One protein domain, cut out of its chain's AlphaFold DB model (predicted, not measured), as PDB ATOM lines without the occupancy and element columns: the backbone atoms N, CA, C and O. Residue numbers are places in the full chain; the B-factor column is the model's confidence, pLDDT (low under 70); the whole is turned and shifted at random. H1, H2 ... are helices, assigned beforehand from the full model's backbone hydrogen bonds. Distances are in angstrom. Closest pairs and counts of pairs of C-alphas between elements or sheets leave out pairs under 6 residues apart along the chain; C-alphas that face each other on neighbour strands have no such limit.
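This is residues 205 to 366 of the 393 residues of the protein "Hypothetical protein" of Timema bartmani (UniProt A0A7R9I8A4). A group of mostly crossed helices gathers round H5, which has H1, H3, H4 and H7 packed on it and H6 packed on H4 and H7; a small pair, H2 and H8, is set off at one end of the longest axis. Links join this pair to the larger group, and residues 246 to 255 stand free as they bridge from the pair towards H3. The printed part has 162 residues with eight named helices, H1 to H8 in order, and no named strand: all helix. It is only just compact, close to loose, with a radius of gyration of the C-alphas of 18.0 A, and elongated, spanning 56 by 36 by 24 A.

H1, residues 213 to 220, touches the hub H5, residues 284 to 304, of which 288 to 292 alone take part; their closest C-alphas, of Phe 213 and Val 288, are 6.0 A apart. H2, residues 235 to 243, touches H8, residues 358 to 366, at a steep tilt of 62 degrees, the closest C-alphas being those of Val 236 and Leu 360, 6.0 A apart. H2 and H5 are apart, and so are H5 and H8. H3, residues 254 to 268, touches residues 301 to 304 of H5 alone, with C-alphas 260 and 304 closest at 5.6 A. H4, residues 271 to 281, forms a helical hairpin with H5 at a shallow tilt of 22 degrees, opposite ways; the closest C-alphas, of Ile 279 and Ser 287, are 4.3 A apart. H6, residues 317 to 324, touches H4, with C-alphas 276 and 319 closest at 6.1 A. H7, residues 329 to 350, touches H5 at a steep tilt of 41 degrees, the same way, with C-alphas 295 and 342 closest at 5.5 A. In the eight helices every backbone O i to N i+4 pair is within hydrogen-bond range.

H1 begins at C-alpha 213, (-39.881, -14.993, 44.080), and measures 10.7 A from first to last C-alpha. H2 measures 12.5 A, H3 21.4 A and H4 15.3 A. H5 runs 29.9 A from C-alpha 284, (-40.907, -5.781, 42.130). H6 measures 10.6 A and H7 31.5 A. H8 measures 12.0 A and ends at C-alpha 366, (-27.482, -48.157, 42.815).

The two C-alphas farthest apart, of Ala 327 and Ala 366, are 56.9 A apart. The printed part has no cut. The links H1 to H2 and H5 to H6 are long. Mean pLDDT of the printed part is 87.7; residues 310 to 315 are under 70.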
ATOM      1  N   PRO A 205     -26.754 -18.198  36.539       87.75
ATOM      2  CA  PRO A 205     -27.986 -18.350  35.774       87.75
ATOM      3  C   PRO A 205     -28.886 -17.128  35.994       87.75
ATOM      4  O   PRO A 205     -29.059 -16.656  37.117       87.75
ATOM      5  N   GLN A 206     -29.444 -16.586  34.911       88.62
ATOM      6  CA  GLN A 206     -30.373 -15.460  35.002       88.62
ATOM      7  C   GLN A 206     -31.779 -15.987  35.325       88.62
ATOM      8  O   GLN A 206     -32.257 -16.853  34.590       88.62
ATOM      9  N   PRO A 207     -32.452 -15.478  36.375       89.12
ATOM     10  CA  PRO A 207     -33.823 -15.872  36.681       89.12
ATOM     11  C   PRO A 207     -34.793 -15.368  35.607       89.12
ATOM     12  O   PRO A 207     -34.506 -14.402  34.888       89.12
ATOM     13  N   GLU A 208     -35.967 -15.994  35.536       86.38
ATOM     14  CA  GLU A 208     -37.064 -15.514  34.696       86.38
ATOM     15  C   GLU A 208     -37.493 -14.091  35.091       86.38
ATOM     16  O   GLU A 208     -37.354 -13.658  36.237       86.38
ATOM     17  N   TRP A 209     -38.003 -13.326  34.120       89.31
ATOM     18  CA  TRP A 209     -38.467 -11.961  34.364       89.31
ATOM     19  C   TRP A 209     -39.846 -11.980  35.033       89.31
ATOM     20  O   TRP A 209     -40.874 -11.861  34.366       89.31
ATOM     21  N   THR A 210     -39.853 -12.138  36.354       91.75
ATOM     22  CA  THR A 210     -41.063 -12.278  37.172       91.75
ATOM     23  C   THR A 210     -41.037 -11.339  38.377       91.75
ATOM     24  O   THR A 210     -39.984 -10.880  38.820       91.75
ATOM     25  N   ASP A 211     -42.217 -11.041  38.909       90.19
ATOM     26  CA  ASP A 211     -42.425 -10.375  40.197       90.19
ATOM     27  C   ASP A 211     -42.632 -11.375  41.351       90.19
ATOM     28  O   ASP A 211     -42.635 -10.990  42.522       90.19
ATOM     29  N   GLU A 212     -42.742 -12.667  41.035       89.75
ATOM     30  CA  GLU A 212     -42.857 -13.757  41.997       89.75
ATOM     31  C   GLU A 212     -41.499 -14.397  42.313       89.75
ATOM     32  O   GLU A 212     -40.830 -14.962  41.441       89.75
ATOM     33  N   PHE A 213     -41.123 -14.380  43.597       87.50
ATOM     34  CA  PHE A 213     -39.881 -14.993  44.080       87.50
ATOM     35  C   PHE A 213     -39.833 -16.508  43.881       87.50
ATOM     36  O   PHE A 213     -38.765 -17.036  43.600       87.50
ATOM     37  N   SER A 214     -40.955 -17.214  44.035       88.12
ATOM     38  CA  SER A 214     -41.024 -18.674  43.867       88.12
ATOM     39  C   SER A 214     -40.593 -19.102  42.469       88.12
ATOM     40  O   SER A 214     -39.732 -19.964  42.339       88.12
ATOM     41  N   VAL A 215     -41.121 -18.441  41.437       89.62
ATOM     42  CA  VAL A 215     -40.791 -18.738  40.036       89.62
ATOM     43  C   VAL A 215     -39.321 -18.429  39.747       89.62
ATOM     44  O   VAL A 215     -38.607 -19.239  39.160       89.62
ATOM     45  N   ALA A 216     -38.826 -17.289  40.239       89.19
ATOM     46  CA  ALA A 216     -37.422 -16.920  40.080       89.19
ATOM     47  C   ALA A 216     -36.461 -17.892  40.795       89.19
ATOM     48  O   ALA A 216     -35.371 -18.152  40.289       89.19
ATOM     49  N   LEU A 217     -36.854 -18.430  41.955       87.56
ATOM     50  CA  LEU A 217     -36.078 -19.417  42.711       87.56
ATOM     51  C   LEU A 217     -36.016 -20.770  41.999       87.56
ATOM     52  O   LEU A 217     -34.948 -21.374  41.953       87.56
ATOM     53  N   GLU A 218     -37.131 -21.233  41.430       85.75
ATOM     54  CA  GLU A 218     -37.174 -22.480  40.657       85.75
ATOM     55  C   GLU A 218     -36.259 -22.413  39.430       85.75
ATOM     56  O   GLU A 218     -35.528 -23.364  39.160       85.75
ATOM     57  N   ALA A 219     -36.223 -21.272  38.737       84.38
ATOM     58  CA  ALA A 219     -35.369 -21.071  37.566       84.38
ATOM     59  C   ALA A 219     -33.859 -21.108  37.878       84.38
ATOM     60  O   ALA A 219     -33.048 -21.380  36.991       84.38
ATOM     61  N   VAL A 220     -33.471 -20.816  39.124       84.88
ATOM     62  CA  VAL A 220     -32.068 -20.781  39.575       84.88
ATOM     63  C   VAL A 220     -31.661 -22.063  40.308       84.88
ATOM     64  O   VAL A 220     -30.476 -22.272  40.563       84.88
ATOM     65  N   ASP A 221     -32.603 -22.973  40.584       86.38
ATOM     66  CA  ASP A 221     -32.284 -24.280  41.154       86.38
ATOM     67  C   ASP A 221     -31.313 -25.032  40.222       86.38
ATOM     68  O   ASP A 221     -31.641 -25.289  39.060       86.38
ATOM     69  N   PRO A 222     -30.124 -25.450  40.698       84.12
ATOM     70  CA  PRO A 222     -29.199 -26.228  39.877       84.12
ATOM     71  C   PRO A 222     -29.777 -27.580  39.414       84.12
ATOM     72  O   PRO A 222     -29.244 -28.195  38.489       84.12
ATOM     73  N   SER A 223     -30.854 -28.042  40.055       85.06
ATOM     74  CA  SER A 223     -31.623 -29.244  39.708       85.06
ATOM     75  C   SER A 223     -32.676 -28.985  38.620       85.06
ATOM     76  O   SER A 223     -33.299 -29.934  38.138       85.06
ATOM     77  N   HIS A 224     -32.905 -27.725  38.234       86.69
ATOM     78  CA  HIS A 224     -33.899 -27.360  37.234       86.69
ATOM     79  C   HIS A 224     -33.550 -27.982  35.870       86.69
ATOM     80  O   HIS A 224     -32.407 -27.869  35.412       86.69
ATOM     81  N   PRO A 225     -34.515 -28.620  35.178       84.88
ATOM     82  CA  PRO A 225     -34.264 -29.272  33.901       84.88
ATOM     83  C   PRO A 225     -33.777 -28.276  32.846       84.88
ATOM     84  O   PRO A 225     -34.404 -27.250  32.591       84.88
ATOM     85  N   GLN A 226     -32.657 -28.602  32.201       86.62
ATOM     86  CA  GLN A 226     -32.085 -27.803  31.118       86.62
ATOM     87  C   GLN A 226     -32.354 -28.455  29.762       86.62
ATOM     88  O   GLN A 226     -32.406 -29.681  29.644       86.62
ATOM     89  N   ASP A 227     -32.427 -27.655  28.698       88.94
ATOM     90  CA  ASP A 227     -32.660 -28.167  27.341       88.94
ATOM     91  C   ASP A 227     -31.582 -29.156  26.870       88.94
ATOM     92  O   ASP A 227     -31.870 -30.090  26.123       88.94
ATOM     93  N   ILE A 228     -30.355 -29.013  27.373       90.62
ATOM     94  CA  ILE A 228     -29.223 -29.900  27.068       90.62
ATOM     95  C   ILE A 228     -29.439 -31.309  27.659       90.62
ATOM     96  O   ILE A 228     -28.844 -32.281  27.193       90.62
ATOM     97  N   TRP A 229     -30.304 -31.449  28.670       91.88
ATOM     98  CA  TRP A 229     -30.618 -32.727  29.323       91.88
ATOM     99  C   TRP A 229     -31.693 -33.523  28.574       91.88
ATOM    100  O   TRP A 229     -32.028 -34.643  28.966       91.88
ATOM    101  N   ARG A 230     -32.243 -32.980  27.479       91.44
ATOM    102  CA  ARG A 230     -33.190 -33.703  26.623       91.44
ATOM    103  C   ARG A 230     -32.543 -34.963  26.040       91.44
ATOM    104  O   ARG A 230     -31.337 -35.021  25.800       91.44
ATOM    105  N   LEU A 231     -33.374 -35.972  25.768       90.56
ATOM    106  CA  LEU A 231     -32.938 -37.280  25.260       90.56
ATOM    107  C   LEU A 231     -32.229 -37.191  23.897       90.56
ATOM    108  O   LEU A 231     -31.330 -37.979  23.630       90.56
ATOM    109  N   SER A 232     -32.611 -36.223  23.056       92.50
ATOM    110  CA  SER A 232     -31.985 -35.962  21.752       92.50
ATOM    111  C   SER A 232     -30.623 -35.266  21.833       92.50
ATOM    112  O   SER A 232     -29.929 -35.203  20.824       92.50
ATOM    113  N   GLU A 233     -30.268 -34.725  22.999       92.88
ATOM    114  CA  GLU A 233     -29.068 -33.919  23.216       92.88
ATOM    115  C   GLU A 233     -28.046 -34.706  24.055       92.88
ATOM    116  O   GLU A 233     -27.505 -35.718  23.613       92.88
ATOM    117  N   GLY A 234     -27.761 -34.253  25.281       88.62
ATOM    118  CA  GLY A 234     -26.782 -34.866  26.175       88.62
ATOM    119  C   GLY A 234     -27.372 -35.812  27.222       88.62
ATOM    120  O   GLY A 234     -26.598 -36.472  27.923       88.62
ATOM    121  N   PHE A 235     -28.705 -35.882  27.329       92.31
ATOM    122  CA  PHE A 235     -29.451 -36.761  28.235       92.31
ATOM    123  C   PHE A 235     -28.813 -36.842  29.644       92.31
ATOM    124  O   PHE A 235     -28.421 -35.826  30.220       92.31
ATOM    125  N   VAL A 236     -28.637 -38.054  30.178       91.56
ATOM    126  CA  VAL A 236     -28.067 -38.325  31.509       91.56
ATOM    127  C   VAL A 236     -26.613 -37.857  31.643       91.56
ATOM    128  O   VAL A 236     -26.169 -37.520  32.738       91.56
ATOM    129  N   ALA A 237     -25.839 -37.815  30.555       91.44
ATOM    130  CA  ALA A 237     -24.437 -37.406  30.626       91.44
ATOM    131  C   ALA A 237     -24.292 -35.894  30.860       91.44
ATOM    132  O   ALA A 237     -23.396 -35.471  31.594       91.44
ATOM    133  N   ALA A 238     -25.151 -35.079  30.241       91.25
ATOM    134  CA  ALA A 238     -25.188 -33.638  30.483       91.25
ATOM    135  C   ALA A 238     -25.731 -33.317  31.880       91.25
ATOM    136  O   ALA A 238     -25.126 -32.521  32.593       91.25
ATOM    137  N   GLU A 239     -26.800 -33.999  32.292       91.56
ATOM    138  CA  GLU A 239     -27.362 -33.880  33.639       91.56
ATOM    139  C   GLU A 239     -26.332 -34.255  34.716       91.56
ATOM    140  O   GLU A 239     -26.077 -33.492  35.645       91.56
ATOM    141  N   GLY A 240     -25.646 -35.390  34.548       89.56
ATOM    142  CA  GLY A 240     -24.618 -35.843  35.480       89.56
ATOM    143  C   GLY A 240     -23.454 -34.858  35.621       89.56
ATOM    144  O   GLY A 240     -22.900 -34.731  36.707       89.56
ATOM    145  N   LYS A 241     -23.092 -34.118  34.565       89.00
ATOM    146  CA  LYS A 241     -22.061 -33.066  34.648       89.00
ATOM    147  C   LYS A 241     -22.509 -31.839  35.443       89.00
ATOM    148  O   LYS A 241     -21.648 -31.172  36.005       89.00
ATOM    149  N   ALA A 242     -23.803 -31.527  35.444       86.69
ATOM    150  CA  ALA A 242     -24.352 -30.378  36.159       86.69
ATOM    151  C   ALA A 242     -24.610 -30.695  37.640       86.69
ATOM    152  O   ALA A 242     -24.290 -29.893  38.511       86.69
ATOM    153  N   VAL A 243     -25.148 -31.884  37.925       87.31
ATOM    154  CA  VAL A 243     -25.565 -32.291  39.276       87.31
ATOM    155  C   VAL A 243     -24.397 -32.848  40.099       87.31
ATOM    156  O   VAL A 243     -24.304 -32.612  41.305       87.31
ATOM    157  N   LEU A 244     -23.490 -33.615  39.486       87.50
ATOM    158  CA  LEU A 244     -22.428 -34.288  40.235       87.50
ATOM    159  C   LEU A 244     -21.232 -33.353  40.458       87.50
ATOM    160  O   LEU A 244     -20.778 -32.686  39.528       87.50
ATOM    161  N   PRO A 245     -20.649 -33.339  41.672       86.06
ATOM    162  CA  PRO A 245     -19.489 -32.519  41.957       86.06
ATOM    163  C   PRO A 245     -18.275 -33.006  41.167       86.06
ATOM    164  O   PRO A 245     -18.085 -34.204  40.929       86.06
ATOM    165  N   HIS A 246     -17.393 -32.071  40.832       85.94
ATOM    166  CA  HIS A 246     -16.148 -32.404  40.165       85.94
ATOM    167  C   HIS A 246     -15.249 -33.285  41.055       85.94
ATOM    168  O   HIS A 246     -15.122 -33.075  42.264       85.94
ATOM    169  N   LEU A 247     -14.589 -34.281  40.454       86.31
ATOM    170  CA  LEU A 247     -13.742 -35.230  41.190       86.31
ATOM    171  C   LEU A 247     -12.444 -34.587  41.702       86.31
ATOM    172  O   LEU A 247     -11.892 -35.017  42.718       86.31
ATOM    173  N   ALA A 248     -11.941 -33.560  41.016       85.06
ATOM    174  CA  ALA A 248     -10.665 -32.932  41.332       85.06
ATOM    175  C   ALA A 248     -10.790 -31.860  42.432       85.06
ATOM    176  O   ALA A 248     -10.610 -30.675  42.181       85.06
ATOM    177  N   LYS A 249     -11.051 -32.291  43.671       78.62
ATOM    178  CA  LYS A 249     -11.277 -31.401  44.831       78.62
ATOM    179  C   LYS A 249     -10.087 -30.520  45.232       78.62
ATOM    180  O   LYS A 249     -10.283 -29.493  45.860       78.62
ATOM    181  N   PHE A 250      -8.862 -30.942  44.923       81.25
ATOM    182  CA  PHE A 250      -7.630 -30.284  45.386       81.25
ATOM    183  C   PHE A 250      -6.826 -29.642  44.251       81.25
ATOM    184  O   PHE A 250      -5.635 -29.370  44.405       81.25
ATOM    185  N   ARG A 251      -7.430 -29.462  43.072       86.44
ATOM    186  CA  ARG A 251      -6.765 -28.793  41.950       86.44
ATOM    187  C   ARG A 251      -7.079 -27.297  42.002       86.44
ATOM    188  O   ARG A 251      -8.249 -26.955  42.129       86.44
ATOM    189  N   PRO A 252      -6.075 -26.415  41.862       87.25
ATOM    190  CA  PRO A 252      -6.340 -24.991  41.751       87.25
ATOM    191  C   PRO A 252      -7.085 -24.724  40.441       87.25
ATOM    192  O   PRO A 252      -6.601 -25.076  39.362       87.25
ATOM    193  N   ASN A 253      -8.257 -24.107  40.537       90.12
ATOM    194  CA  ASN A 253      -9.019 -23.668  39.381       90.12
ATOM    195  C   ASN A 253      -8.707 -22.192  39.100       90.12
ATOM    196  O   ASN A 253      -9.059 -21.306  39.870       90.12
ATOM    197  N   ILE A 254      -8.031 -21.917  37.982       91.50
ATOM    198  CA  ILE A 254      -7.618 -20.555  37.600       91.50
ATOM    199  C   ILE A 254      -8.835 -19.644  37.388       91.50
ATOM    200  O   ILE A 254      -8.763 -18.451  37.677       91.50
ATOM    201  N   VAL A 255      -9.954 -20.206  36.920       91.12
ATOM    202  CA  VAL A 255     -11.203 -19.462  36.724       91.12
ATOM    203  C   VAL A 255     -11.774 -19.027  38.073       91.12
ATOM    204  O   VAL A 255     -12.146 -17.868  38.224       91.12
ATOM    205  N   GLU A 256     -11.770 -19.915  39.069       91.50
ATOM    206  CA  GLU A 256     -12.182 -19.580  40.437       91.50
ATOM    207  C   GLU A 256     -11.247 -18.548  41.063       91.50
ATOM    208  O   GLU A 256     -11.730 -17.607  41.677       91.50
ATOM    209  N   ILE A 257      -9.928 -18.647  40.858       92.81
ATOM    210  CA  ILE A 257      -8.964 -17.648  41.354       92.81
ATOM    211  C   ILE A 257      -9.260 -16.266  40.754       92.81
ATOM    212  O   ILE A 257      -9.324 -15.276  41.481       92.81
ATOM    213  N   HIS A 258      -9.477 -16.191  39.440       94.06
ATOM    214  CA  HIS A 258      -9.870 -14.952  38.770       94.06
ATOM    215  C   HIS A 258     -11.194 -14.402  39.324       94.06
ATOM    216  O   HIS A 258     -11.281 -13.222  39.659       94.06
ATOM    217  N   LEU A 259     -12.214 -15.258  39.456       94.19
ATOM    218  CA  LEU A 259     -13.520 -14.885  40.003       94.19
ATOM    219  C   LEU A 259     -13.416 -14.411  41.460       94.19
ATOM    220  O   LEU A 259     -14.072 -13.445  41.825       94.19
ATOM    221  N   SER A 260     -12.550 -15.026  42.265       93.44
ATOM    222  CA  SER A 260     -12.292 -14.644  43.660       93.44
ATOM    223  C   SER A 260     -11.731 -13.226  43.749       93.44
ATOM    224  O   SER A 260     -12.229 -12.405  44.514       93.44
ATOM    225  N   VAL A 261     -10.729 -12.903  42.923       92.75
ATOM    226  CA  VAL A 261     -10.157 -11.546  42.861       92.75
ATOM    227  C   VAL A 261     -11.218 -10.540  42.422       92.75
ATOM    228  O   VAL A 261     -11.350  -9.477  43.024       92.75
ATOM    229  N   LEU A 262     -12.004 -10.884  41.403       92.94
ATOM    230  CA  LEU A 262     -13.070 -10.026  40.907       92.94
ATOM    231  C   LEU A 262     -14.148  -9.770  41.976       92.94
ATOM    232  O   LEU A 262     -14.511  -8.619  42.214       92.94
ATOM    233  N   LEU A 263     -14.612 -10.816  42.664       93.12
ATOM    234  CA  LEU A 263     -15.562 -10.711  43.775       93.12
ATOM    235  C   LEU A 263     -15.020  -9.812  44.887       93.12
ATOM    236  O   LEU A 263     -15.729  -8.918  45.342       93.12
ATOM    237  N   TYR A 264     -13.754  -9.990  45.267       92.06
ATOM    238  CA  TYR A 264     -13.108  -9.139  46.260       92.06
ATOM    239  C   TYR A 264     -13.099  -7.661  45.830       92.06
ATOM    240  O   TYR A 264     -13.470  -6.791  46.614       92.06
ATOM    241  N   THR A 265     -12.788  -7.359  44.563       91.44
ATOM    242  CA  THR A 265     -12.835  -5.968  44.068       91.44
ATOM    243  C   THR A 265     -14.242  -5.360  44.074       91.44
ATOM    244  O   THR A 265     -14.383  -4.163  44.320       91.44
ATOM    245  N   PHE A 266     -15.290  -6.159  43.843       91.31
ATOM    246  CA  PHE A 266     -16.677  -5.694  43.957       91.31
ATOM    247  C   PHE A 266     -17.100  -5.443  45.404       91.31
ATOM    248  O   PHE A 266     -17.852  -4.501  45.664       91.31
ATOM    249  N   LEU A 267     -16.615  -6.259  46.340       90.31
ATOM    250  CA  LEU A 267     -16.853  -6.063  47.767       90.31
ATOM    251  C   LEU A 267     -16.219  -4.771  48.275       90.31
ATOM    252  O   LEU A 267     -16.913  -3.968  48.893       90.31
ATOM    253  N   GLU A 268     -14.951  -4.530  47.943       88.94
ATOM    254  CA  GLU A 268     -14.249  -3.285  48.288       88.94
ATOM    255  C   GLU A 268     -14.926  -2.043  47.683       88.94
ATOM    256  O   GLU A 268     -14.890  -0.957  48.257       88.94
ATOM    257  N   ALA A 269     -15.598  -2.190  46.539       90.38
ATOM    258  CA  ALA A 269     -16.373  -1.110  45.933       90.38
ATOM    259  C   ALA A 269     -17.781  -0.915  46.525       90.38
ATOM    260  O   ALA A 269     -18.491  -0.015  46.078       90.38
ATOM    261  N   GLY A 270     -18.197  -1.727  47.505       90.44
ATOM    262  CA  GLY A 270     -19.494  -1.595  48.177       90.44
ATOM    263  C   GLY A 270     -20.680  -2.164  47.393       90.44
ATOM    264  O   GLY A 270     -21.808  -1.699  47.561       90.44
ATOM    265  N   LEU A 271     -20.463  -3.165  46.527       93.12
ATOM    266  CA  LEU A 271     -21.533  -3.726  45.690       93.12
ATOM    267  C   LEU A 271     -22.718  -4.274  46.508       93.12
ATOM    268  O   LEU A 271     -23.862  -4.111  46.090       93.12
ATOM    269  N   LEU A 272     -22.467  -4.903  47.663       92.56
ATOM    270  CA  LEU A 272     -23.525  -5.461  48.519       92.56
ATOM    271  C   LEU A 272     -24.538  -4.393  48.942       92.56
ATOM    272  O   LEU A 272     -25.743  -4.584  48.786       92.56
ATOM    273  N   ASP A 273     -24.044  -3.252  49.421       92.06
ATOM    274  CA  ASP A 273     -24.886  -2.149  49.878       92.06
ATOM    275  C   ASP A 273     -25.666  -1.520  48.723       92.06
ATOM    276  O   ASP A 273     -26.843  -1.191  48.868       92.06
ATOM    277  N   ALA A 274     -25.039  -1.415  47.550       93.94
ATOM    278  CA  ALA A 274     -25.697  -0.917  46.351       93.94
ATOM    279  C   ALA A 274     -26.841  -1.840  45.895       93.94
ATOM    280  O   ALA A 274     -27.912  -1.357  45.530       93.94
ATOM    281  N   ILE A 275     -26.654  -3.165  45.947       94.62
ATOM    282  CA  ILE A 275     -27.713  -4.130  45.610       94.62
ATOM    283  C   ILE A 275     -28.852  -4.070  46.637       94.62
ATOM    284  O   ILE A 275     -30.017  -4.100  46.246       94.62
ATOM    285  N   VAL A 276     -28.550  -3.927  47.933       93.69
ATOM    286  CA  VAL A 276     -29.577  -3.747  48.974       93.69
ATOM    287  C   VAL A 276     -30.429  -2.504  48.701       93.69
ATOM    288  O   VAL A 276     -31.657  -2.587  48.741       93.69
ATOM    289  N   GLU A 277     -29.811  -1.379  48.340       92.81
ATOM    290  CA  GLU A 277     -30.551  -0.169  47.959       92.81
ATOM    291  C   GLU A 277     -31.436  -0.410  46.723       92.81
ATOM    292  O   GLU A 277     -32.578   0.059  46.661       92.81
ATOM    293  N   VAL A 278     -30.949  -1.171  45.737       93.94
ATOM    294  CA  VAL A 278     -31.728  -1.547  44.545       93.94
ATOM    295  C   VAL A 278     -32.942  -2.397  44.923       93.94
ATOM    296  O   VAL A 278     -34.025  -2.130  44.402       93.94
ATOM    297  N   ILE A 279     -32.806  -3.357  45.842       92.62
ATOM    298  CA  ILE A 279     -33.911  -4.213  46.313       92.62
ATOM    299  C   ILE A 279     -35.018  -3.372  46.957       92.62
ATOM    300  O   ILE A 279     -36.198  -3.600  46.692       92.62
ATOM    301  N   VAL A 280     -34.640  -2.389  47.779       91.31
ATOM    302  CA  VAL A 280     -35.584  -1.572  48.554       91.31
ATOM    303  C   VAL A 280     -36.256  -0.486  47.706       91.31
ATOM    304  O   VAL A 280     -37.403  -0.126  47.969       91.31
ATOM    305  N   THR A 281     -35.560   0.065  46.705       90.62
ATOM    306  CA  THR A 281     -36.032   1.255  45.969       90.62
ATOM    307  C   THR A 281     -36.556   1.008  44.556       90.62
ATOM    308  O   THR A 281     -37.073   1.952  43.956       90.62
ATOM    309  N   SER A 282     -36.395  -0.196  44.000       89.94
ATOM    310  CA  SER A 282     -36.851  -0.527  42.636       89.94
ATOM    311  C   SER A 282     -38.268  -1.112  42.609       89.94
ATOM    312  O   SER A 282     -38.903  -1.305  43.643       89.94
ATOM    313  N   ASP A 283     -38.761  -1.388  41.403       90.50
ATOM    314  CA  ASP A 283     -39.963  -2.182  41.159       90.50
ATOM    315  C   ASP A 283     -39.776  -3.654  41.565       90.50
ATOM    316  O   ASP A 283     -38.658  -4.136  41.766       90.50
ATOM    317  N   THR A 284     -40.887  -4.382  41.676       90.62
ATOM    318  CA  THR A 284     -40.907  -5.781  42.130       90.62
ATOM    319  C   THR A 284     -40.051  -6.691  41.248       90.62
ATOM    320  O   THR A 284     -39.273  -7.471  41.785       90.62
ATOM    321  N   PHE A 285     -40.095  -6.534  39.922       92.75
ATOM    322  CA  PHE A 285     -39.309  -7.342  38.979       92.75
ATOM    323  C   PHE A 285     -37.795  -7.198  39.191       92.75
ATOM    324  O   PHE A 285     -37.074  -8.190  39.327       92.75
ATOM    325  N   ILE A 286     -37.286  -5.961  39.255       93.12
ATOM    326  CA  ILE A 286     -35.857  -5.724  39.512       93.12
ATOM    327  C   ILE A 286     -35.496  -6.139  40.939       93.12
ATOM    328  O   ILE A 286     -34.417  -6.693  41.144       93.12
ATOM    329  N   SER A 287     -36.382  -5.918  41.912       93.25
ATOM    330  CA  SER A 287     -36.168  -6.308  43.310       93.25
ATOM    331  C   SER A 287     -36.008  -7.825  43.470       93.25
ATOM    332  O   SER A 287     -35.049  -8.271  44.106       93.25
ATOM    333  N   VAL A 288     -36.858  -8.630  42.816       93.50
ATOM    334  CA  VAL A 288     -36.738 -10.098  42.787       93.50
ATOM    335  C   VAL A 288     -35.385 -10.502  42.213       93.50
ATOM    336  O   VAL A 288     -34.603 -11.192  42.869       93.50
ATOM    337  N   ARG A 289     -35.044  -9.987  41.029       94.00
ATOM    338  CA  ARG A 289     -33.787 -10.316  40.354       94.00
ATOM    339  C   ARG A 289     -32.542  -9.869  41.129       94.00
ATOM    340  O   ARG A 289     -31.533 -10.574  41.122       94.00
ATOM    341  N   ALA A 290     -32.592  -8.720  41.794       95.38
ATOM    342  CA  ALA A 290     -31.514  -8.221  42.643       95.38
ATOM    343  C   ALA A 290     -31.357  -9.064  43.920       95.38
ATOM    344  O   ALA A 290     -30.233  -9.317  44.346       95.38
ATOM    345  N   THR A 291     -32.460  -9.550  44.496       93.94
ATOM    346  CA  THR A 291     -32.443 -10.425  45.680       93.94
ATOM    347  C   THR A 291     -31.813 -11.781  45.372       93.94
ATOM    348  O   THR A 291     -30.978 -12.250  46.144       93.94
ATOM    349  N   ILE A 292     -32.153 -12.390  44.230       94.38
ATOM    350  CA  ILE A 292     -31.522 -13.641  43.784       94.38
ATOM    351  C   ILE A 292     -30.020 -13.430  43.552       94.38
ATOM    352  O   ILE A 292     -29.210 -14.191  44.080       94.38
ATOM    353  N   LEU A 293     -29.637 -12.342  42.869       94.81
ATOM    354  CA  LEU A 293     -28.228 -12.002  42.647       94.81
ATOM    355  C   LEU A 293     -27.473 -11.833  43.969       94.81
ATOM    356  O   LEU A 293     -26.358 -12.325  44.103       94.81
ATOM    357  N   LEU A 294     -28.073 -11.142  44.943       94.19
ATOM    358  CA  LEU A 294     -27.481 -10.937  46.261       94.19
ATOM    359  C   LEU A 294     -27.236 -12.265  46.979       94.19
ATOM    360  O   LEU A 294     -26.173 -12.462  47.562       94.19
ATOM    361  N   GLY A 295     -28.200 -13.180  46.931       91.81
ATOM    362  CA  GLY A 295     -28.077 -14.479  47.578       91.81
ATOM    363  C   GLY A 295     -27.031 -15.387  46.921       91.81
ATOM    364  O   GLY A 295     -26.215 -15.975  47.631       91.81
ATOM    365  N   GLU A 296     -26.979 -15.428  45.588       91.75
ATOM    366  CA  GLU A 296     -25.916 -16.115  44.837       91.75
ATOM    367  C   GLU A 296     -24.537 -15.518  45.136       91.75
ATOM    368  O   GLU A 296     -23.563 -16.233  45.366       91.75
ATOM    369  N   LEU A 297     -24.445 -14.190  45.201       92.81
ATOM    370  CA  LEU A 297     -23.197 -13.494  45.487       92.81
ATOM    371  C   LEU A 297     -22.704 -13.787  46.912       92.81
ATOM    372  O   LEU A 297     -21.522 -14.068  47.095       92.81
ATOM    373  N   LEU A 298     -23.592 -13.817  47.911       90.88
ATOM    374  CA  LEU A 298     -23.253 -14.246  49.274       90.88
ATOM    375  C   LEU A 298     -22.749 -15.695  49.317       90.88
ATOM    376  O   LEU A 298     -21.790 -15.993  50.035       90.88
ATOM    377  N   GLN A 299     -23.356 -16.587  48.531       90.12
ATOM    378  CA  GLN A 299     -22.906 -17.971  48.420       90.12
ATOM    379  C   GLN A 299     -21.521 -18.064  47.763       90.12
ATOM    380  O   GLN A 299     -20.645 -18.753  48.284       90.12
ATOM    381  N   LEU A 300     -21.290 -17.343  46.661       91.06
ATOM    382  CA  LEU A 300     -19.990 -17.296  45.986       91.06
ATOM    383  C   LEU A 300     -18.888 -16.775  46.907       91.06
ATOM    384  O   LEU A 300     -17.794 -17.334  46.926       91.06
ATOM    385  N   ILE A 301     -19.175 -15.744  47.700       90.81
ATOM    386  CA  ILE A 301     -18.230 -15.227  48.688       90.81
ATOM    387  C   ILE A 301     -17.870 -16.308  49.705       90.81
ATOM    388  O   ILE A 301     -16.689 -16.536  49.947       90.81
ATOM    389  N   HIS A 302     -18.861 -17.004  50.264       89.00
ATOM    390  CA  HIS A 302     -18.604 -18.066  51.235       89.00
ATOM    391  C   HIS A 302     -17.769 -19.223  50.657       89.00
ATOM    392  O   HIS A 302     -17.009 -19.855  51.388       89.00
ATOM    393  N   LEU A 303     -17.911 -19.509  49.359       88.62
ATOM    394  CA  LEU A 303     -17.202 -20.598  48.685       88.62
ATOM    395  C   LEU A 303     -15.784 -20.224  48.231       88.62
ATOM    396  O   LEU A 303     -14.895 -21.071  48.284       88.62
ATOM    397  N   LEU A 304     -15.584 -18.997  47.744       89.81
ATOM    398  CA  LEU A 304     -14.371 -18.598  47.021       89.81
ATOM    399  C   LEU A 304     -13.434 -17.700  47.828       89.81
ATOM    400  O   LEU A 304     -12.226 -17.710  47.585       89.81
ATOM    401  N   LEU A 305     -13.961 -16.906  48.763       89.81
ATOM    402  CA  LEU A 305     -13.155 -15.934  49.494       89.81
ATOM    403  C   LEU A 305     -12.648 -16.512  50.820       89.81
ATOM    404  O   LEU A 305     -13.424 -17.097  51.580       89.81
ATOM    405  N   PRO A 306     -11.355 -16.322  51.138       87.00
ATOM    406  CA  PRO A 306     -10.831 -16.646  52.456       87.00
ATOM    407  C   PRO A 306     -11.522 -15.807  53.543       87.00
ATOM    408  O   PRO A 306     -11.762 -14.611  53.329       87.00
ATOM    409  N   PRO A 307     -11.807 -16.382  54.723       80.62
ATOM    410  CA  PRO A 307     -12.469 -15.665  55.812       80.62
ATOM    411  C   PRO A 307     -11.654 -14.460  56.306       80.62
ATOM    412  O   PRO A 307     -12.226 -13.487  56.785       80.62
ATOM    413  N   GLU A 308     -10.329 -14.476  56.144       80.00
ATOM    414  CA  GLU A 308      -9.449 -13.367  56.522       80.00
ATOM    415  C   GLU A 308      -9.676 -12.116  55.663       80.00
ATOM    416  O   GLU A 308      -9.465 -10.999  56.132       80.00
ATOM    417  N   CYS A 309     -10.104 -12.294  54.411       73.00
ATOM    418  CA  CYS A 309     -10.353 -11.197  53.480       73.00
ATOM    419  C   CYS A 309     -11.758 -10.603  53.638       73.00
ATOM    420  O   CYS A 309     -11.995  -9.480  53.199       73.00
ATOM    421  N   CYS A 310     -12.703 -11.346  54.222       67.94
ATOM    422  CA  CYS A 310     -14.121 -10.993  54.218       67.94
ATOM    423  C   CYS A 310     -14.818 -11.401  55.524       67.94
ATOM    424  O   CYS A 310     -15.425 -12.467  55.618       67.94
ATOM    425  N   ASN A 311     -14.832 -10.502  56.511       64.19
ATOM    426  CA  ASN A 311     -15.691 -10.639  57.689       64.19
ATOM    427  C   ASN A 311     -17.083 -10.064  57.403       64.19
ATOM    428  O   ASN A 311     -17.457  -9.006  57.901       64.19
ATOM    429  N   ILE A 312     -17.875 -10.784  56.612       67.19
ATOM    430  CA  ILE A 312     -19.257 -10.404  56.268       67.19
ATOM    431  C   ILE A 312     -20.204 -10.864  57.389       67.19
ATOM    432  O   ILE A 312     -21.256 -11.443  57.161       67.19
ATOM    433  N   THR A 313     -19.804 -10.691  58.650       62.78
ATOM    434  CA  THR A 313     -20.642 -11.027  59.808       62.78
ATOM    435  C   THR A 313     -20.890  -9.754  60.611       62.78
ATOM    436  O   THR A 313     -19.943  -9.246  61.214       62.78
ATOM    437  N   PRO A 314     -22.133  -9.232  60.656       65.62
ATOM    438  CA  PRO A 314     -23.356  -9.737  60.014       65.62
ATOM    439  C   PRO A 314     -23.405  -9.453  58.495       65.62
ATOM    440  O   PRO A 314     -22.904  -8.417  58.062       65.62
ATOM    441  N   PRO A 315     -24.040 -10.323  57.683       65.81
ATOM    442  CA  PRO A 315     -23.860 -10.288  56.234       65.81
ATOM    443  C   PRO A 315     -24.481  -9.109  55.501       65.81
ATOM    444  O   PRO A 315     -24.044  -8.804  54.396       65.81
ATOM    445  N   LEU A 316     -25.473  -8.435  56.090       78.44
ATOM    446  CA  LEU A 316     -26.211  -7.344  55.449       78.44
ATOM    447  C   LEU A 316     -26.795  -6.376  56.499       78.44
ATOM    448  O   LEU A 316     -28.005  -6.396  56.748       78.44
ATOM    449  N   PRO A 317     -25.978  -5.524  57.146       82.50
ATOM    450  CA  PRO A 317     -26.463  -4.617  58.188       82.50
ATOM    451  C   PRO A 317     -27.518  -3.635  57.656       82.50
ATOM    452  O   PRO A 317     -28.547  -3.435  58.299       82.50
ATOM    453  N   ASN A 318     -27.323  -3.090  56.451       84.56
ATOM    454  CA  ASN A 318     -28.251  -2.129  55.849       84.56
ATOM    455  C   ASN A 318     -29.633  -2.741  55.576       84.56
ATOM    456  O   ASN A 318     -30.652  -2.138  55.909       84.56
ATOM    457  N   LEU A 319     -29.692  -3.975  55.061       84.44
ATOM    458  CA  LEU A 319     -30.966  -4.655  54.809       84.44
ATOM    459  C   LEU A 319     -31.734  -4.904  56.116       84.44
ATOM    460  O   LEU A 319     -32.944  -4.691  56.175       84.44
ATOM    461  N   MET A 320     -31.029  -5.292  57.185       86.00
ATOM    462  CA  MET A 320     -31.630  -5.469  58.511       86.00
ATOM    463  C   MET A 320     -32.156  -4.150  59.084       86.00
ATOM    464  O   MET A 320     -33.243  -4.126  59.661       86.00
ATOM    465  N   VAL A 321     -31.431  -3.045  58.889       86.56
ATOM    466  CA  VAL A 321     -31.899  -1.709  59.284       86.56
ATOM    467  C   VAL A 321     -33.198  -1.368  58.550       86.56
ATOM    468  O   VAL A 321     -34.175  -1.011  59.210       86.56
ATOM    469  N   HIS A 322     -33.273  -1.563  57.229       82.69
ATOM    470  CA  HIS A 322     -34.503  -1.333  56.459       82.69
ATOM    471  C   HIS A 322     -35.667  -2.242  56.887       82.69
ATOM    472  O   HIS A 322     -36.796  -1.767  56.983       82.69
ATOM    473  N   ALA A 323     -35.402  -3.507  57.222       83.44
ATOM    474  CA  ALA A 323     -36.408  -4.434  57.746       83.44
ATOM    475  C   ALA A 323     -36.914  -4.052  59.153       83.44
ATOM    476  O   ALA A 323     -38.069  -4.305  59.502       83.44
ATOM    477  N   SER A 324     -36.065  -3.421  59.968       85.81
ATOM    478  CA  SER A 324     -36.426  -2.952  61.313       85.81
ATOM    479  C   SER A 324     -37.098  -1.574  61.327       85.81
ATOM    480  O   SER A 324     -37.745  -1.208  62.310       85.81
ATOM    481  N   ASN A 325     -36.964  -0.798  60.247       85.00
ATOM    482  CA  ASN A 325     -37.424   0.584  60.197       85.00
ATOM    483  C   ASN A 325     -38.937   0.678  59.928       85.00
ATOM    484  O   ASN A 325     -39.383   0.711  58.782       85.00
ATOM    485  N   ALA A 326     -39.717   0.810  61.002       74.50
ATOM    486  CA  ALA A 326     -41.173   0.961  60.948       74.50
ATOM    487  C   ALA A 326     -41.665   2.281  60.313       74.50
ATOM    488  O   ALA A 326     -42.859   2.422  60.057       74.50
ATOM    489  N   ALA A 327     -40.784   3.259  60.052       77.44
ATOM    490  CA  ALA A 327     -41.181   4.539  59.461       77.44
ATOM    491  C   ALA A 327     -41.540   4.427  57.968       77.44
ATOM    492  O   ALA A 327     -42.369   5.192  57.481       77.44
ATOM    493  N   ASN A 328     -40.954   3.463  57.246       80.12
ATOM    494  CA  ASN A 328     -41.182   3.253  55.814       80.12
ATOM    495  C   ASN A 328     -41.785   1.865  55.552       80.12
ATOM    496  O   ASN A 328     -41.099   0.963  55.079       80.12
ATOM    497  N   LEU A 329     -43.089   1.717  55.801       80.44
ATOM    498  CA  LEU A 329     -43.848   0.468  55.617       80.44
ATOM    499  C   LEU A 329     -43.613  -0.274  54.278       80.44
ATOM    500  O   LEU A 329     -43.403  -1.486  54.327       80.44
ATOM    501  N   PRO A 330     -43.616   0.373  53.087       81.75
ATOM    502  CA  PRO A 330     -43.421  -0.363  51.831       81.75
ATOM    503  C   PRO A 330     -41.995  -0.914  51.694       81.75
ATOM    504  O   PRO A 330     -41.807  -2.075  51.341       81.75
ATOM    505  N   ALA A 331     -40.992  -0.105  52.044       80.62
ATOM    506  CA  ALA A 331     -39.588  -0.507  52.051       80.62
ATOM    507  C   ALA A 331     -39.324  -1.617  53.078       80.62
ATOM    508  O   ALA A 331     -38.573  -2.551  52.809       80.62
ATOM    509  N   GLN A 332     -39.980  -1.537  54.238       86.31
ATOM    510  CA  GLN A 332     -39.894  -2.539  55.290       86.31
ATOM    511  C   GLN A 332     -40.438  -3.892  54.824       86.31
ATOM    512  O   GLN A 332     -39.788  -4.917  55.026       86.31
ATOM    513  N   HIS A 333     -41.614  -3.904  54.190       86.25
ATOM    514  CA  HIS A 333     -42.208  -5.139  53.685       86.25
ATOM    515  C   HIS A 333     -41.308  -5.803  52.636       86.25
ATOM    516  O   HIS A 333     -41.022  -6.990  52.764       86.25
ATOM    517  N   LEU A 334     -40.792  -5.031  51.670       85.38
ATOM    518  CA  LEU A 334     -39.853  -5.529  50.656       85.38
ATOM    519  C   LEU A 334     -38.544  -6.050  51.265       85.38
ATOM    520  O   LEU A 334     -38.030  -7.082  50.845       85.38
ATOM    521  N   ALA A 335     -38.007  -5.375  52.283       87.12
ATOM    522  CA  ALA A 335     -36.810  -5.846  52.973       87.12
ATOM    523  C   ALA A 335     -37.065  -7.170  53.716       87.12
ATOM    524  O   ALA A 335     -36.235  -8.075  53.666       87.12
ATOM    525  N   LEU A 336     -38.221  -7.323  54.373       88.81
ATOM    526  CA  LEU A 336     -38.595  -8.562  55.063       88.81
ATOM    527  C   LEU A 336     -38.824  -9.726  54.091       88.81
ATOM    528  O   LEU A 336     -38.366 -10.838  54.362       88.81
ATOM    529  N   THR A 337     -39.494  -9.487  52.960       88.00
ATOM    530  CA  THR A 337     -39.684 -10.516  51.928       88.00
ATOM    531  C   THR A 337     -38.356 -10.912  51.294       88.00
ATOM    532  O   THR A 337     -38.100 -12.105  51.143       88.00
ATOM    533  N   ALA A 338     -37.468  -9.950  51.025       89.38
ATOM    534  CA  ALA A 338     -36.121 -10.225  50.539       89.38
ATOM    535  C   ALA A 338     -35.310 -11.060  51.542       89.38
ATOM    536  O   ALA A 338     -34.691 -12.045  51.152       89.38
ATOM    537  N   VAL A 339     -35.353 -10.746  52.843       91.06
ATOM    538  CA  VAL A 339     -34.688 -11.557  53.885       91.06
ATOM    539  C   VAL A 339     -35.238 -12.988  53.919       91.06
ATOM    540  O   VAL A 339     -34.461 -13.942  53.995       91.06
ATOM    541  N   ALA A 340     -36.559 -13.158  53.823       90.56
ATOM    542  CA  ALA A 340     -37.171 -14.483  53.760       90.56
ATOM    543  C   ALA A 340     -36.720 -15.251  52.503       90.56
ATOM    544  O   ALA A 340     -36.308 -16.409  52.609       90.56
ATOM    545  N   ALA A 341     -36.706 -14.598  51.338       88.81
ATOM    546  CA  ALA A 341     -36.237 -15.177  50.082       88.81
ATOM    547  C   ALA A 341     -34.747 -15.559  50.134       88.81
ATOM    548  O   ALA A 341     -34.392 -16.666  49.741       88.81
ATOM    549  N   LEU A 342     -33.884 -14.708  50.699       91.12
ATOM    550  CA  LEU A 342     -32.462 -15.000  50.909       91.12
ATOM    551  C   LEU A 342     -32.257 -16.203  51.835       91.12
ATOM    552  O   LEU A 342     -31.395 -17.040  51.575       91.12
ATOM    553  N   SER A 343     -33.060 -16.325  52.898       89.69
ATOM    554  CA  SER A 343     -33.000 -17.487  53.791       89.69
ATOM    555  C   SER A 343     -33.399 -18.778  53.068       89.69
ATOM    556  O   SER A 343     -32.755 -19.815  53.239       89.69
ATOM    557  N   HIS A 344     -34.416 -18.706  52.206       89.62
ATOM    558  CA  HIS A 344     -34.859 -19.829  51.392       89.62
ATOM    559  C   HIS A 344     -33.798 -20.222  50.359       89.62
ATOM    560  O   HIS A 344     -33.436 -21.395  50.289       89.62
ATOM    561  N   LEU A 345     -33.239 -19.249  49.632       88.12
ATOM    562  CA  LEU A 345     -32.162 -19.473  48.669       88.12
ATOM    563  C   LEU A 345     -30.924 -20.067  49.353       88.12
ATOM    564  O   LEU A 345     -30.363 -21.038  48.863       88.12
ATOM    565  N   HIS A 346     -30.531 -19.564  50.526       88.75
ATOM    566  CA  HIS A 346     -29.416 -20.138  51.283       88.75
ATOM    567  C   HIS A 346     -29.664 -21.614  51.630       88.75
ATOM    568  O   HIS A 346     -28.775 -22.456  51.491       88.75
ATOM    569  N   HIS A 347     -30.882 -21.959  52.059       88.94
ATOM    570  CA  HIS A 347     -31.254 -23.350  52.300       88.94
ATOM    571  C   HIS A 347     -31.275 -24.194  51.021       88.94
ATOM    572  O   HIS A 347     -30.892 -25.362  51.092       88.94
ATOM    573  N   LEU A 348     -31.695 -23.628  49.887       86.62
ATOM    574  CA  LEU A 348     -31.684 -24.276  48.575       86.62
ATOM    575  C   LEU A 348     -30.243 -24.568  48.135       86.62
ATOM    576  O   LEU A 348     -29.902 -25.729  47.936       86.62
ATOM    577  N   LEU A 349     -29.367 -23.563  48.102       83.94
ATOM    578  CA  LEU A 349     -27.976 -23.691  47.648       83.94
ATOM    579  C   LEU A 349     -27.107 -24.561  48.567       83.94
ATOM    580  O   LEU A 349     -26.098 -25.120  48.143       83.94
ATOM    581  N   LYS A 350     -27.493 -24.710  49.841       84.62
ATOM    582  CA  LYS A 350     -26.846 -25.642  50.774       84.62
ATOM    583  C   LYS A 350     -27.260 -27.097  50.536       84.62
ATOM    584  O   LYS A 350     -26.537 -28.014  50.946       84.62
ATOM    585  N   ARG A 351     -28.425 -27.340  49.926       84.38
ATOM    586  CA  ARG A 351     -28.840 -28.692  49.533       84.38
ATOM    587  C   ARG A 351     -28.010 -29.130  48.332       84.38
ATOM    588  O   ARG A 351     -27.592 -28.328  47.508       84.38
ATOM    589  N   ARG A 352     -27.741 -30.432  48.252       76.00
ATOM    590  CA  ARG A 352     -27.123 -30.991  47.047       76.00
ATOM    591  C   ARG A 352     -28.157 -30.966  45.922       76.00
ATOM    592  O   ARG A 352     -29.308 -31.301  46.214       76.00
ATOM    593  N   PRO A 353     -27.757 -30.629  44.687       82.50
ATOM    594  CA  PRO A 353     -28.664 -30.694  43.555       82.50
ATOM    595  C   PRO A 353     -29.205 -32.113  43.403       82.50
ATOM    596  O   PRO A 353     -28.470 -33.096  43.559       82.50
ATOM    597  N   ALA A 354     -30.507 -32.207  43.166       84.50
ATOM    598  CA  ALA A 354     -31.191 -33.471  42.962       84.50
ATOM    599  C   ALA A 354     -31.118 -33.870  41.478       84.50
ATOM    600  O   ALA A 354     -31.111 -32.996  40.611       84.50
ATOM    601  N   PRO A 355     -31.065 -35.176  41.157       87.12
ATOM    602  CA  PRO A 355     -31.246 -35.625  39.783       87.12
ATOM    603  C   PRO A 355     -32.674 -35.302  39.320       87.12
ATOM    604  O   PRO A 355     -33.637 -35.549  40.045       87.12
ATOM    605  N   ALA A 356     -32.808 -34.777  38.106       87.06
ATOM    606  CA  ALA A 356     -34.097 -34.517  37.475       87.06
ATOM    607  C   ALA A 356     -34.611 -35.744  36.703       87.06
ATOM    608  O   ALA A 356     -35.820 -35.958  36.608       87.06
ATOM    609  N   SER A 357     -33.716 -36.572  36.149       89.88
ATOM    610  CA  SER A 357     -34.084 -37.791  35.432       89.88
ATOM    611  C   SER A 357     -34.103 -39.019  36.339       89.88
ATOM    612  O   SER A 357     -33.220 -39.250  37.169       89.88
ATOM    613  N   LEU A 358     -35.082 -39.893  36.093       90.50
ATOM    614  CA  LEU A 358     -35.192 -41.189  36.768       90.50
ATOM    615  C   LEU A 358     -33.985 -42.098  36.495       90.50
ATOM    616  O   LEU A 358     -33.651 -42.948  37.315       90.50
ATOM    617  N   PHE A 359     -33.327 -41.938  35.346       91.25
ATOM    618  CA  PHE A 359     -32.160 -42.740  34.989       91.25
ATOM    619  C   PHE A 359     -30.952 -42.372  35.848       91.25
ATOM    620  O   PHE A 359     -30.308 -43.266  36.397       91.25
ATOM    621  N   LEU A 360     -30.656 -41.075  35.992       89.69
ATOM    622  CA  LEU A 360     -29.572 -40.633  36.866       89.69
ATOM    623  C   LEU A 360     -29.885 -40.977  38.324       89.69
ATOM    624  O   LEU A 360     -29.011 -41.468  39.034       89.69
ATOM    625  N   ASP A 361     -31.137 -40.796  38.740       90.69
ATOM    626  CA  ASP A 361     -31.606 -41.162  40.075       90.69
ATOM    627  C   ASP A 361     -31.348 -42.649  40.388       90.69
ATOM    628  O   ASP A 361     -30.665 -42.980  41.360       90.69
ATOM    629  N   GLN A 362     -31.767 -43.562  39.507       90.12
ATOM    630  CA  GLN A 362     -31.507 -44.998  39.664       90.12
ATOM    631  C   GLN A 362     -30.011 -45.330  39.709       90.12
ATOM    632  O   GLN A 362     -29.588 -46.158  40.519       90.12
ATOM    633  N   VAL A 363     -29.193 -44.678  38.877       90.50
ATOM    634  CA  VAL A 363     -27.734 -44.867  38.876       90.50
ATOM    635  C   VAL A 363     -27.122 -44.418  40.205       90.50
ATOM    636  O   VAL A 363     -26.276 -45.120  40.764       90.50
ATOM    637  N   LEU A 364     -27.567 -43.288  40.757       88.31
ATOM    638  CA  LEU A 364     -27.084 -42.773  42.041       88.31
ATOM    639  C   LEU A 364     -27.552 -43.623  43.223       88.31
ATOM    640  O   LEU A 364     -26.776 -43.861  44.155       88.31
ATOM    641  N   GLN A 365     -28.786 -44.126  43.181       87.56
ATOM    642  CA  GLN A 365     -29.310 -45.056  44.178       87.56
ATOM    643  C   GLN A 365     -28.540 -46.382  44.164       87.56
ATOM    644  O   GLN A 365     -28.104 -46.847  45.220       87.56
ATOM    645  N   ALA A 366     -28.290 -46.949  42.979       86.50
ATOM    646  CA  ALA A 366     -27.482 -48.157  42.815       86.50
ATOM    647  C   ALA A 366     -26.028 -47.948  43.271       86.50
ATOM    648  O   ALA A 366     -25.440 -48.823  43.905       86.50
TER     649      ALA A 366